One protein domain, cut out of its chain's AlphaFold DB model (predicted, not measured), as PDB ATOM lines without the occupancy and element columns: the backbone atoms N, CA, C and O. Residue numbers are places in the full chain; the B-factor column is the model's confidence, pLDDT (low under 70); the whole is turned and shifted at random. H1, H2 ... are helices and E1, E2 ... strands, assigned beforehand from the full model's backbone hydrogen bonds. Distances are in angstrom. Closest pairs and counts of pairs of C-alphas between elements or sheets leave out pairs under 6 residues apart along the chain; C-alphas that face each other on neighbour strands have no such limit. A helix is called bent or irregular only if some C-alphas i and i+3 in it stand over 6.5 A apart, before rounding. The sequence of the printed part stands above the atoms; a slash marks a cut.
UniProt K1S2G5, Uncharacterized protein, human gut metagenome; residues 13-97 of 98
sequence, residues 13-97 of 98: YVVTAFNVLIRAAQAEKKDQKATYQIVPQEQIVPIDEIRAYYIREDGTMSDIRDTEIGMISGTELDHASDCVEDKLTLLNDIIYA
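What this domain is: This is residues 13 to 97 of the 98 residues of an uncharacterized protein of human gut metagenome (UniProt K1S2G5). This is a long, drawn-out model: helix H1 with the small helix H2 at its far end lies toward one end, and the long helix H3 makes the other, sticking out as an arm with residues 78 to 96. Between them along the chain, a long link folds back from H2 to a small hairpin of two short strands, E1 and E2, and another long link leads on to H3. The printed part has 85 residues, with three named helices and two named strands in the order H1, H2, E1, E2, H3; the sheet has the order E1 - E2 and is antiparallel, and the class is mostly helix. The whole is extended, with a radius of gyration of the C-alphas of 18.4 A and spans of 61 by 30 by 19 A, a rod in outline.

Where its parts are: H1 is residues 13 to 28, beginning at C-alpha 13 at (-48.083, -21.854, 32.042) and 22.7 A long from first to last C-alpha. H2 is residues 32 to 36, 6.1 A long. Residues 37 to 52 hold no named element. E1 is residues 53 to 55, 6.4 A long, with C-alpha 53 at (-40.389, -8.638, 31.596), and E2 is residues 61 to 63, 6.9 A long. H3 is residues 75 to 96, 32.2 A long, ending at C-alpha 96 at (-40.118, -35.387, 61.264). H3 is irregular, but only just: C-alphas 77 and 80 are 6.7 A apart.

How they stand to each other: H1 touches H2 with residues 24 to 28 alone; the closest C-alphas are those of Glu 28 and Thr 35, 5.6 A apart. E1 and E2 form a hairpin, antiparallel at 154 degrees between their directions, and C-alphas 54 and 62 face each other at 5.2 A. N 54 and O 62, and N 62 and O 54, are within hydrogen-bond range, each at 2.9 A. Residues 65 to 66 pair with residues 71 to 72, antiparallel, in the link from E2 to H3. The closest C-alphas of E1 and H3 are those of Tyr 54 and Glu 76, 7.1 A apart. H3 touches no helix, and H1 and H3 are apart. In H2 every O i to N i+4 pair is within hydrogen-bond range; in H1 11 of 12 are, and in H3 13 of 18.

The domain as a whole: The two C-alphas farthest apart are those of Lys 33 and Ala 97, at 60.9 A. Residues 78 to 97 stand free, and the body without them spans 46 by 21 by 17 A. The printed part has no cut. The links from H2 to E1 and from E2 to H3 are long, with 16 and 11 residues. The mean pLDDT of the printed part is 89.3, and residue 76 and residues 78 to 83 are under 70.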
ATOM      1  N   TYR A  13     -47.059 -21.438  33.001       86.19
ATOM      2  CA  TYR A  13     -48.083 -21.854  32.042       86.19
ATOM      3  C   TYR A  13     -48.758 -20.686  31.321       86.19
ATOM      4  O   TYR A  13     -49.149 -20.836  30.165       86.19
ATOM      5  N   VAL A  14     -48.871 -19.517  31.960       89.94
ATOM      6  CA  VAL A  14     -49.393 -18.318  31.286       89.94
ATOM      7  C   VAL A  14     -48.431 -17.882  30.181       89.94
ATOM      8  O   VAL A  14     -48.870 -17.595  29.070       89.94
ATOM      9  N   VAL A  15     -47.120 -17.906  30.445       90.94
ATOM     10  CA  VAL A  15     -46.093 -17.604  29.435       90.94
ATOM     11  C   VAL A  15     -46.114 -18.630  28.303       90.94
ATOM     12  O   VAL A  15     -46.109 -18.256  27.131       90.94
ATOM     13  N   THR A  16     -46.234 -19.916  28.632       90.88
ATOM     14  CA  THR A  16     -46.362 -20.985  27.632       90.88
ATOM     15  C   THR A  16     -47.599 -20.807  26.747       90.88
ATOM     16  O   THR A  16     -47.506 -20.991  25.534       90.88
ATOM     17  N   ALA A  17     -48.737 -20.386  27.305       93.69
ATOM     18  CA  ALA A  17     -49.937 -20.097  26.521       93.69
ATOM     19  C   ALA A  17     -49.711 -18.944  25.524       93.69
ATOM     20  O   ALA A  17     -50.086 -19.065  24.359       93.69
ATOM     21  N   PHE A  18     -49.030 -17.867  25.930       94.44
ATOM     22  CA  PHE A  18     -48.637 -16.800  25.000       94.44
ATOM     23  C   PHE A  18     -47.674 -17.299  23.921       94.44
ATOM     24  O   PHE A  18     -47.835 -16.947  22.753       94.44
ATOM     25  N   ASN A  19     -46.723 -18.170  24.267       94.75
ATOM     26  CA  ASN A  19     -45.814 -18.763  23.287       94.75
ATOM     27  C   ASN A  19     -46.554 -19.537  22.192       94.75
ATOM     28  O   ASN A  19     -46.127 -19.471  21.042       94.75
ATOM     29  N   VAL A  20     -47.681 -20.196  22.487       96.25
ATOM     30  CA  VAL A  20     -48.519 -20.827  21.449       96.25
ATOM     31  C   VAL A  20     -49.019 -19.794  20.435       96.25
ATOM     32  O   VAL A  20     -48.897 -20.015  19.229       96.25
ATOM     33  N   LEU A  21     -49.518 -18.645  20.899       96.38
ATOM     34  CA  LEU A  21     -50.033 -17.581  20.026       96.38
ATOM     35  C   LEU A  21     -48.918 -16.949  19.182       96.38
ATOM     36  O   LEU A  21     -49.093 -16.703  17.989       96.38
ATOM     37  N   ILE A  22     -47.737 -16.763  19.777       95.69
ATOM     38  CA  ILE A  22     -46.560 -16.244  19.071       95.69
ATOM     39  C   ILE A  22     -46.037 -17.259  18.044       95.69
ATOM     40  O   ILE A  22     -45.655 -16.889  16.931       95.69
ATOM     41  N   ARG A  23     -46.026 -18.557  18.377       95.94
ATOM     42  CA  ARG A  23     -45.689 -19.635  17.430       95.94
ATOM     43  C   ARG A  23     -46.659 -19.676  16.261       95.94
ATOM     44  O   ARG A  23     -46.203 -19.837  15.129       95.94
ATOM     45  N   ALA A  24     -47.951 -19.473  16.506       96.94
ATOM     46  CA  ALA A  24     -48.937 -19.380  15.440       96.94
ATOM     47  C   ALA A  24     -48.605 -18.237  14.464       96.94
ATOM     48  O   ALA A  24     -48.625 -18.462  13.260       96.94
ATOM     49  N   ALA A  25     -48.154 -17.072  14.948       96.00
ATOM     50  CA  ALA A  25     -47.740 -15.957  14.083       96.00
ATOM     51  C   ALA A  25     -46.543 -16.297  13.175       96.00
ATOM     52  O   ALA A  25     -46.381 -15.739  12.088       96.00
ATOM     53  N   GLN A  26     -45.671 -17.215  13.599       94.44
ATOM     54  CA  GLN A  26     -44.586 -17.709  12.753       94.44
ATOM     55  C   GLN A  26     -45.045 -18.797  11.780       94.44
ATOM     56  O   GLN A  26     -44.624 -18.791  10.621       94.44
ATOM     57  N   ALA A  27     -45.895 -19.719  12.237       96.94
ATOM     58  CA  ALA A  27     -46.450 -20.790  11.416       96.94
ATOM     59  C   ALA A  27     -47.348 -20.239  10.295       96.94
ATOM     60  O   ALA A  27     -47.260 -20.704   9.159       96.94
ATOM     61  N   GLU A  28     -48.110 -19.178  10.569       97.06
ATOM     62  CA  GLU A  28     -48.967 -18.478   9.608       97.06
ATOM     63  C   GLU A  28     -48.171 -17.977   8.391       97.06
ATOM     64  O   GLU A  28     -48.631 -18.078   7.254       97.06
ATOM     65  N   LYS A  29     -46.924 -17.525   8.594       95.19
ATOM     66  CA  LYS A  29     -46.021 -17.099   7.506       95.19
ATOM     67  C   LYS A  29     -45.573 -18.252   6.600       95.19
ATOM     68  O   LYS A  29     -45.022 -17.997   5.530       95.19
ATOM     69  N   LYS A  30     -45.737 -19.507   7.034       97.00
ATOM     70  CA  LYS A  30     -45.359 -20.721   6.292       97.00
ATOM     71  C   LYS A  30     -46.572 -21.399   5.663       97.00
ATOM     72  O   LYS A  30     -46.521 -21.732   4.484       97.00
ATOM     73  N   ASP A  31     -47.640 -21.586   6.434       97.81
ATOM     74  CA  ASP A  31     -48.910 -22.154   5.979       97.81
ATOM     75  C   ASP A  31     -50.067 -21.597   6.818       97.81
ATOM     76  O   ASP A  31     -50.324 -22.029   7.945       97.81
ATOM     77  N   GLN A  32     -50.790 -20.639   6.245       97.25
ATOM     78  CA  GLN A  32     -51.936 -20.006   6.894       97.25
ATOM     79  C   GLN A  32     -53.066 -21.001   7.157       97.25
ATOM     80  O   GLN A  32     -53.624 -21.042   8.249       97.25
ATOM     81  N   LYS A  33     -53.398 -21.839   6.168       97.50
ATOM     82  CA  LYS A  33     -54.574 -22.710   6.241       97.50
ATOM     83  C   LYS A  33     -54.396 -23.775   7.316       97.50
ATOM     84  O   LYS A  33     -55.336 -24.024   8.065       97.50
ATOM     85  N   ALA A  34     -53.217 -24.391   7.391       98.00
ATOM     86  CA  ALA A  34     -52.909 -25.357   8.440       98.00
ATOM     87  C   ALA A  34     -52.851 -24.688   9.821       98.00
ATOM     88  O   ALA A  34     -53.376 -25.232  10.789       98.00
ATOM     89  N   THR A  35     -52.276 -23.484   9.909       97.94
ATOM     90  CA  THR A  35     -52.180 -22.746  11.176       97.94
ATOM     91  C   THR A  35     -53.560 -22.407  11.740       97.94
ATOM     92  O   THR A  35     -53.819 -22.677  12.912       97.94
ATOM     93  N   TYR A  36     -54.481 -21.917  10.903       98.00
ATOM     94  CA  TYR A  36     -55.829 -21.527  11.337       98.00
ATOM     95  C   TYR A  36     -56.717 -22.702  11.762       98.00
ATOM     96  O   TYR A  36     -57.737 -22.497  12.413       98.00
ATOM     97  N   GLN A  37     -56.344 -23.940  11.421       97.81
ATOM     98  CA  GLN A  37     -57.007 -25.137  11.952       97.81
ATOM     99  C   GLN A  37     -56.612 -25.438  13.404       97.81
ATOM    100  O   GLN A  37     -57.331 -26.170  14.081       97.81
ATOM    101  N   ILE A  38     -55.480 -24.903  13.871       97.75
ATOM    102  CA  ILE A  38     -54.929 -25.137  15.212       97.75
ATOM    103  C   ILE A  38     -55.213 -23.938  16.121       97.75
ATOM    104  O   ILE A  38     -55.680 -24.118  17.244       97.75
ATOM    105  N   VAL A  39     -54.939 -22.722  15.641       97.44
ATOM    106  CA  VAL A  39     -55.144 -21.465  16.376       97.44
ATOM    107  C   VAL A  39     -55.985 -20.519  15.513       97.44
ATOM    108  O   VAL A  39     -55.552 -20.201  14.405       97.44
ATOM    109  N   PRO A  40     -57.160 -20.054  15.981       97.25
ATOM    110  CA  PRO A  40     -57.966 -19.063  15.271       97.25
ATOM    111  C   PRO A  40     -57.162 -17.808  14.926       97.25
ATOM    112  O   PRO A  40     -56.380 -17.326  15.748       97.25
ATOM    113  N   GLN A  41     -57.386 -17.255  13.735       96.44
ATOM    114  CA  GLN A  41     -56.629 -16.110  13.224       96.44
ATOM    115  C   GLN A  41     -56.688 -14.902  14.176       96.44
ATOM    116  O   GLN A  41     -55.695 -14.210  14.368       96.44
ATOM    117  N   GLU A  42     -57.828 -14.676  14.829       95.62
ATOM    118  CA  GLU A  42     -58.058 -13.548  15.738       95.62
ATOM    119  C   GLU A  42     -57.291 -13.667  17.064       95.62
ATOM    120  O   GLU A  42     -57.225 -12.705  17.826       95.62
ATOM    121  N   GLN A  43     -56.743 -14.849  17.363       95.25
ATOM    122  CA  GLN A  43     -55.952 -15.112  18.566       95.25
ATOM    123  C   GLN A  43     -54.446 -15.027  18.310       95.25
ATOM    124  O   GLN A  43     -53.668 -15.093  19.259       95.25
ATOM    125  N   ILE A  44     -54.017 -14.919  17.055       95.88
ATOM    126  CA  ILE A  44     -52.599 -14.877  16.709       95.88
ATOM    127  C   ILE A  44     -52.015 -13.539  17.162       95.88
ATOM    128  O   ILE A  44     -52.516 -12.479  16.801       95.88
ATOM    129  N   VAL A  45     -50.931 -13.597  17.942       94.19
ATOM    130  CA  VAL A  45     -50.263 -12.405  18.477       94.19
ATOM    131  C   VAL A  45     -48.793 -12.403  18.051       94.19
ATOM    132  O   VAL A  45     -48.023 -13.254  18.506       94.19
ATOM    133  N   PRO A  46     -48.372 -11.462  17.193       93.56
ATOM    134  CA  PRO A  46     -46.970 -11.268  16.847       93.56
ATOM    135  C   PRO A  46     -46.109 -10.887  18.067       93.56
ATOM    136  O   PRO A  46     -46.544 -10.160  18.959       93.56
ATOM    137  N   ILE A  47     -44.852 -11.349  18.119       92.50
ATOM    138  CA  ILE A  47     -43.971 -11.083  19.278       92.50
ATOM    139  C   ILE A  47     -43.658  -9.592  19.479       92.50
ATOM    140  O   ILE A  47     -43.405  -9.146  20.597       92.50
ATOM    141  N   ASP A  48     -43.682  -8.807  18.408       92.62
ATOM    142  CA  ASP A  48     -43.475  -7.361  18.414       92.62
ATOM    143  C   ASP A  48     -44.632  -6.588  19.061       92.62
ATOM    144  O   ASP A  48     -44.413  -5.475  19.553       92.62
ATOM    145  N   GLU A  49     -45.812  -7.199  19.175       93.44
ATOM    146  CA  GLU A  49     -46.948  -6.668  19.938       93.44
ATOM    147  C   GLU A  49     -46.857  -6.987  21.439       93.44
ATOM    148  O   GLU A  49     -47.527  -6.355  22.254       93.44
ATOM    149  N   ILE A  50     -45.973  -7.909  21.836       93.19
ATOM    150  CA  ILE A  50     -45.800  -8.313  23.232       93.19
ATOM    151  C   ILE A  50     -44.609  -7.591  23.867       93.19
ATOM    152  O   ILE A  50     -43.549  -7.376  23.268       93.19
ATOM    153  N   ARG A  51     -44.779  -7.212  25.133       93.88
ATOM    154  CA  ARG A  51     -43.704  -6.810  26.043       93.88
ATOM    155  C   ARG A  51     -43.735  -7.772  27.225       93.88
ATOM    156  O   ARG A  51     -44.771  -7.888  27.870       93.88
ATOM    157  N   ALA A  52     -42.632  -8.471  27.476       93.25
ATOM    158  CA  ALA A  52     -42.536  -9.446  28.556       93.25
ATOM    159  C   ALA A  52     -41.283  -9.160  29.377       93.25
ATOM    160  O   ALA A  52     -40.186  -9.076  28.825       93.25
ATOM    161  N   TYR A  53     -41.465  -8.996  30.684       92.25
ATOM    162  CA  TYR A  53     -40.389  -8.638  31.596       92.25
ATOM    163  C   TYR A  53     -40.407  -9.534  32.825       92.25
ATOM    164  O   TYR A  53     -41.474  -9.794  33.382       92.25
ATOM    165  N   TYR A  54     -39.224  -9.939  33.266       90.56
ATOM    166  CA  TYR A  54     -39.019 -10.546  34.572       90.56
ATOM    167  C   TYR A  54     -38.544  -9.484  35.564       90.56
ATOM    168  O   TYR A  54     -37.622  -8.719  35.257       90.56
ATOM    169  N   ILE A  55     -39.196  -9.426  36.726       88.56
ATOM    170  CA  ILE A  55     -38.852  -8.522  37.827       88.56
ATOM    171  C   ILE A  55     -37.987  -9.311  38.807       88.56
ATOM    172  O   ILE A  55     -38.451 -10.293  39.380       88.56
ATOM    173  N   ARG A  56     -36.740  -8.879  38.984       85.00
ATOM    174  CA  ARG A  56     -35.784  -9.496  39.906       85.00
ATOM    175  C   ARG A  56     -36.009  -9.027  41.342       85.00
ATOM    176  O   ARG A  56     -36.634  -7.995  41.582       85.00
ATOM    177  N   GLU A  57     -35.428  -9.755  42.292       82.69
ATOM    178  CA  GLU A  57     -35.497  -9.431  43.724       82.69
ATOM    179  C   GLU A  57     -34.921  -8.048  44.067       82.69
ATOM    180  O   GLU A  57     -35.400  -7.386  44.985       82.69
ATOM    181  N   ASP A  58     -33.933  -7.577  43.301       88.25
ATOM    182  CA  ASP A  58     -33.328  -6.247  43.451       88.25
ATOM    183  C   ASP A  58     -34.191  -5.104  42.876       88.25
ATOM    184  O   ASP A  58     -33.782  -3.942  42.882       88.25
ATOM    185  N   GLY A  59     -35.389  -5.420  42.375       87.44
ATOM    186  CA  GLY A  59     -36.316  -4.471  41.765       87.44
ATOM    187  C   GLY A  59     -35.982  -4.113  40.315       87.44
ATOM    188  O   GLY A  59     -36.678  -3.284  39.723       87.44
ATOM    189  N   THR A  60     -34.950  -4.714  39.714       90.94
ATOM    190  CA  THR A  60     -34.627  -4.499  38.298       90.94
ATOM    191  C   THR A  60     -35.525  -5.326  37.379       90.94
ATOM    192  O   THR A  60     -36.021  -6.393  37.738       90.94
ATOM    193  N   MET A  61     -35.737  -4.829  36.159       91.12
ATOM    194  CA  MET A  61     -36.490  -5.531  35.119       91.12
ATOM    195  C   MET A  61     -35.554  -6.029  34.024       91.12
ATOM    196  O   MET A  61     -34.637  -5.321  33.606       91.12
ATOM    197  N   SER A  62     -35.822  -7.229  33.521       90.44
ATOM    198  CA  SER A  62     -35.133  -7.798  32.361       90.44
ATOM    199  C   SER A  62     -36.127  -8.192  31.281       90.44
ATOM    200  O   SER A  62     -37.186  -8.733  31.589       90.44
ATOM    201  N   ASP A  63     -35.811  -7.877  30.024       92.50
ATOM    202  CA  ASP A  63     -36.581  -8.360  28.877       92.50
ATOM    203  C   ASP A  63     -36.331  -9.860  28.725       92.50
ATOM    204  O   ASP A  63     -35.184 -10.296  28.632       92.50
ATOM    205  N   ILE A  64     -37.411 -10.635  28.739       92.00
ATOM    206  CA  ILE A  64     -37.376 -12.099  28.632       92.00
ATOM    207  C   ILE A  64     -37.905 -12.588  27.281       92.00
ATOM    208  O   ILE A  64     -38.172 -13.777  27.108       92.00
ATOM    209  N   ARG A  65     -38.087 -11.685  26.310       92.75
ATOM    210  CA  ARG A  65     -38.409 -12.050  24.929       92.75
ATOM    211  C   ARG A  65     -37.140 -12.481  24.209       92.75
ATOM    212  O   ARG A  65     -36.209 -11.701  24.039       92.75
ATOM    213  N   ASP A  66     -37.158 -13.696  23.696       89.69
ATOM    214  CA  ASP A  66     -36.222 -14.161  22.690       89.69
ATOM    215  C   ASP A  66     -36.787 -13.817  21.309       89.69
ATOM    216  O   ASP A  66     -37.683 -14.485  20.787       89.69
ATOM    217  N   THR A  67     -36.295 -12.731  20.716       80.62
ATOM    218  CA  THR A  67     -36.749 -12.277  19.395       80.62
ATOM    219  C   THR A  67     -36.146 -13.069  18.238       80.62
ATOM    220  O   THR A  67     -36.681 -12.997  17.133       80.62
ATOM    221  N   GLU A  68     -35.056 -13.807  18.463       82.50
ATOM    222  CA  GLU A  68     -34.432 -14.651  17.440       82.50
ATOM    223  C   GLU A  68     -35.264 -15.917  17.235       82.50
ATOM    224  O   GLU A  68     -35.692 -16.232  16.122       82.50
ATOM    225  N   ILE A  69     -35.578 -16.596  18.336       83.19
ATOM    226  CA  ILE A  69     -36.417 -17.788  18.323       83.19
ATOM    227  C   ILE A  69     -37.889 -17.393  18.184       83.19
ATOM    228  O   ILE A  69     -38.663 -18.105  17.542       83.19
ATOM    229  N   GLY A  70     -38.282 -16.234  18.714       86.31
ATOM    230  CA  GLY A  70     -39.640 -15.696  18.710       86.31
ATOM    231  C   GLY A  70     -40.500 -16.245  19.848       86.31
ATOM    232  O   GLY A  70     -41.644 -16.626  19.616       86.31
ATOM    233  N   MET A  71     -39.958 -16.349  21.055       90.50
ATOM    234  CA  MET A  71     -40.672 -16.853  22.232       90.50
ATOM    235  C   MET A  71     -40.360 -16.001  23.462       90.50
ATOM    236  O   MET A  71     -39.448 -15.185  23.453       90.50
ATOM    237  N   ILE A  72     -41.124 -16.178  24.527       92.19
ATOM    238  CA  ILE A  72     -40.864 -15.624  25.852       92.19
ATOM    239  C   ILE A  72     -40.250 -16.737  26.704       92.19
ATOM    240  O   ILE A  72     -40.795 -17.843  26.754       92.19
ATOM    241  N   SER A  73     -39.133 -16.454  27.371       87.12
ATOM    242  CA  SER A  73     -38.509 -17.392  28.303       87.12
ATOM    243  C   SER A  73     -39.361 -17.553  29.563       87.12
ATOM    244  O   SER A  73     -39.747 -16.567  30.190       87.12
ATOM    245  N   GLY A  74     -39.656 -18.802  29.926       76.12
ATOM    246  CA  GLY A  74     -40.333 -19.152  31.178       76.12
ATOM    247  C   GLY A  74     -39.381 -19.571  32.300       76.12
ATOM    248  O   GLY A  74     -39.825 -19.683  33.433       76.12
ATOM    249  N   THR A  75     -38.092 -19.780  32.008       74.50
ATOM    250  CA  THR A  75     -37.120 -20.360  32.954       74.50
ATOM    251  C   THR A  75     -37.005 -19.552  34.244       74.50
ATOM    252  O   THR A  75     -36.971 -20.120  35.326       74.50
ATOM    253  N   GLU A  76     -37.042 -18.223  34.143       69.31
ATOM    254  CA  GLU A  76     -36.945 -17.333  35.306       69.31
ATOM    255  C   GLU A  76     -38.169 -17.431  36.245       69.31
ATOM    256  O   GLU A  76     -38.076 -17.096  37.424       69.31
ATOM    257  N   LEU A  77     -39.327 -17.887  35.740       72.19
ATOM    258  CA  LEU A  77     -40.556 -18.044  36.530       72.19
ATOM    259  C   LEU A  77     -40.593 -19.350  37.330       72.19
ATOM    260  O   LEU A  77     -41.318 -19.415  38.322       72.19
ATOM    261  N   ASP A  78     -39.823 -20.368  36.942       67.81
ATOM    262  CA  ASP A  78     -39.769 -21.629  37.693       67.81
ATOM    263  C   ASP A  78     -39.063 -21.455  39.049       67.81
ATOM    264  O   ASP A  78     -39.383 -22.173  39.995       67.81
ATOM    265  N   HIS A  79     -38.201 -20.445  39.203       64.50
ATOM    266  CA  HIS A  79     -37.371 -20.275  40.400       64.50
ATOM    267  C   HIS A  79     -38.119 -20.033  41.717       64.50
ATOM    268  O   HIS A  79     -37.594 -20.392  42.767       64.50
ATOM    269  N   ALA A  80     -39.332 -19.459  41.741       62.53
ATOM    270  CA  ALA A  80     -40.022 -19.354  43.038       62.53
ATOM    271  C   ALA A  80     -40.735 -20.641  43.472       62.53
ATOM    272  O   ALA A  80     -41.155 -20.718  44.627       62.53
ATOM    273  N   SER A  81     -40.823 -21.659  42.606       63.91
ATOM    274  CA  SER A  81     -41.153 -23.026  43.039       63.91
ATOM    275  C   SER A  81     -40.098 -23.516  44.027       63.91
ATOM    276  O   SER A  81     -40.454 -23.978  45.108       63.91
ATOM    277  N   ASP A  82     -38.821 -23.290  43.697       67.62
ATOM    278  CA  ASP A  82     -37.665 -23.713  44.492       67.62
ATOM    279  C   ASP A  82     -37.731 -23.118  45.908       67.62
ATOM    280  O   ASP A  82     -37.637 -23.830  46.899       67.62
ATOM    281  N   CYS A  83     -38.026 -21.820  46.033       69.50
ATOM    282  CA  CYS A  83     -38.133 -21.156  47.341       69.50
ATOM    283  C   CYS A  83     -39.289 -21.697  48.207       69.50
ATOM    284  O   CYS A  83     -39.197 -21.741  49.440       69.50
ATOM    285  N   VAL A  84     -40.405 -22.094  47.587       75.31
ATOM    286  CA  VAL A  84     -41.531 -22.715  48.303       75.31
ATOM    287  C   VAL A  84     -41.173 -24.138  48.728       75.31
ATOM    288  O   VAL A  84     -41.454 -24.520  49.866       75.31
ATOM    289  N   GLU A  85     -40.527 -24.899  47.850       79.38
ATOM    290  CA  GLU A  85     -40.070 -26.266  48.103       79.38
ATOM    291  C   GLU A  85     -38.994 -26.319  49.200       79.38
ATOM    292  O   GLU A  85     -39.089 -27.139  50.117       79.38
ATOM    293  N   ASP A  86     -38.061 -25.367  49.210       84.75
ATOM    294  CA  ASP A  86     -37.053 -25.203  50.260       84.75
ATOM    295  C   ASP A  86     -37.700 -24.970  51.629       84.75
ATOM    296  O   ASP A  86     -37.354 -25.613  52.624       84.75
ATOM    297  N   LYS A  87     -38.695 -24.076  51.701       88.00
ATOM    298  CA  LYS A  87     -39.421 -23.807  52.953       88.00
ATOM    299  C   LYS A  87     -40.199 -25.029  53.427       88.00
ATOM    300  O   LYS A  87     -40.223 -25.295  54.626       88.00
ATOM    301  N   LEU A  88     -40.839 -25.761  52.513       89.56
ATOM    302  CA  LEU A  88     -41.538 -27.004  52.844       89.56
ATOM    303  C   LEU A  88     -40.569 -28.058  53.382       89.56
ATOM    304  O   LEU A  88     -40.882 -28.708  54.376       89.56
ATOM    305  N   THR A  89     -39.387 -28.178  52.782       90.81
ATOM    306  CA  THR A  89     -38.329 -29.095  53.227       90.81
ATOM    307  C   THR A  89     -37.887 -28.763  54.652       90.81
ATOM    308  O   THR A  89     -37.958 -29.622  55.526       90.81
ATOM    309  N   LEU A  90     -37.570 -27.494  54.935       94.25
ATOM    310  CA  LEU A  90     -37.189 -27.044  56.280       94.25
ATOM    311  C   LEU A  90     -38.284 -27.295  57.330       94.25
ATOM    312  O   LEU A  90     -37.990 -27.617  58.479       94.25
ATOM    313  N   LEU A  91     -39.556 -27.127  56.963       94.44
ATOM    314  CA  LEU A  91     -40.678 -27.412  57.860       94.44
ATOM    315  C   LEU A  91     -40.851 -28.918  58.094       94.44
ATOM    316  O   LEU A  91     -41.123 -29.322  59.222       94.44
ATOM    317  N   ASN A  92     -40.667 -29.744  57.062       92.50
ATOM    318  CA  ASN A  92     -40.704 -31.199  57.186       92.50
ATOM    319  C   ASN A  92     -39.588 -31.709  58.101       92.50
ATOM    320  O   ASN A  92     -39.854 -32.568  58.938       92.50
ATOM    321  N   ASP A  93     -38.389 -31.132  58.019       94.50
ATOM    322  CA  ASP A  93     -37.286 -31.467  58.922       94.50
ATOM    323  C   ASP A  93     -37.656 -31.204  60.388       94.50
ATOM    324  O   ASP A  93     -37.293 -31.981  61.260       94.50
ATOM    325  N   ILE A  94     -38.435 -30.158  60.686       94.19
ATOM    326  CA  ILE A  94     -38.931 -29.894  62.049       94.19
ATOM    327  C   ILE A  94     -40.009 -30.905  62.461       94.19
ATOM    328  O   ILE A  94     -40.037 -31.344  63.609       94.19
ATOM    329  N   ILE A  95     -40.926 -31.244  61.551       93.00
ATOM    330  CA  ILE A  95     -42.069 -32.128  61.835       93.00
ATOM    331  C   ILE A  95     -41.618 -33.578  62.043       93.00
ATOM    332  O   ILE A  95     -42.221 -34.296  62.841       93.00
ATOM    333  N   TYR A  96     -40.578 -34.002  61.325       93.44
ATOM    334  CA  TYR A  96     -40.118 -35.387  61.264       93.44
ATOM    335  C   TYR A  96     -38.700 -35.592  61.818       93.44
ATOM    336  O   TYR A  96     -38.142 -36.674  61.637       93.44
ATOM    337  N   ALA A  97     -38.116 -34.597  62.494       78.12
ATOM    338  CA  ALA A  97     -36.894 -34.795  63.272       78.12
ATOM    339  C   ALA A  97     -37.171 -35.753  64.443       78.12
ATOM    340  O   ALA A  97     -37.945 -35.420  65.344       78.12
TER     341      ALA A  97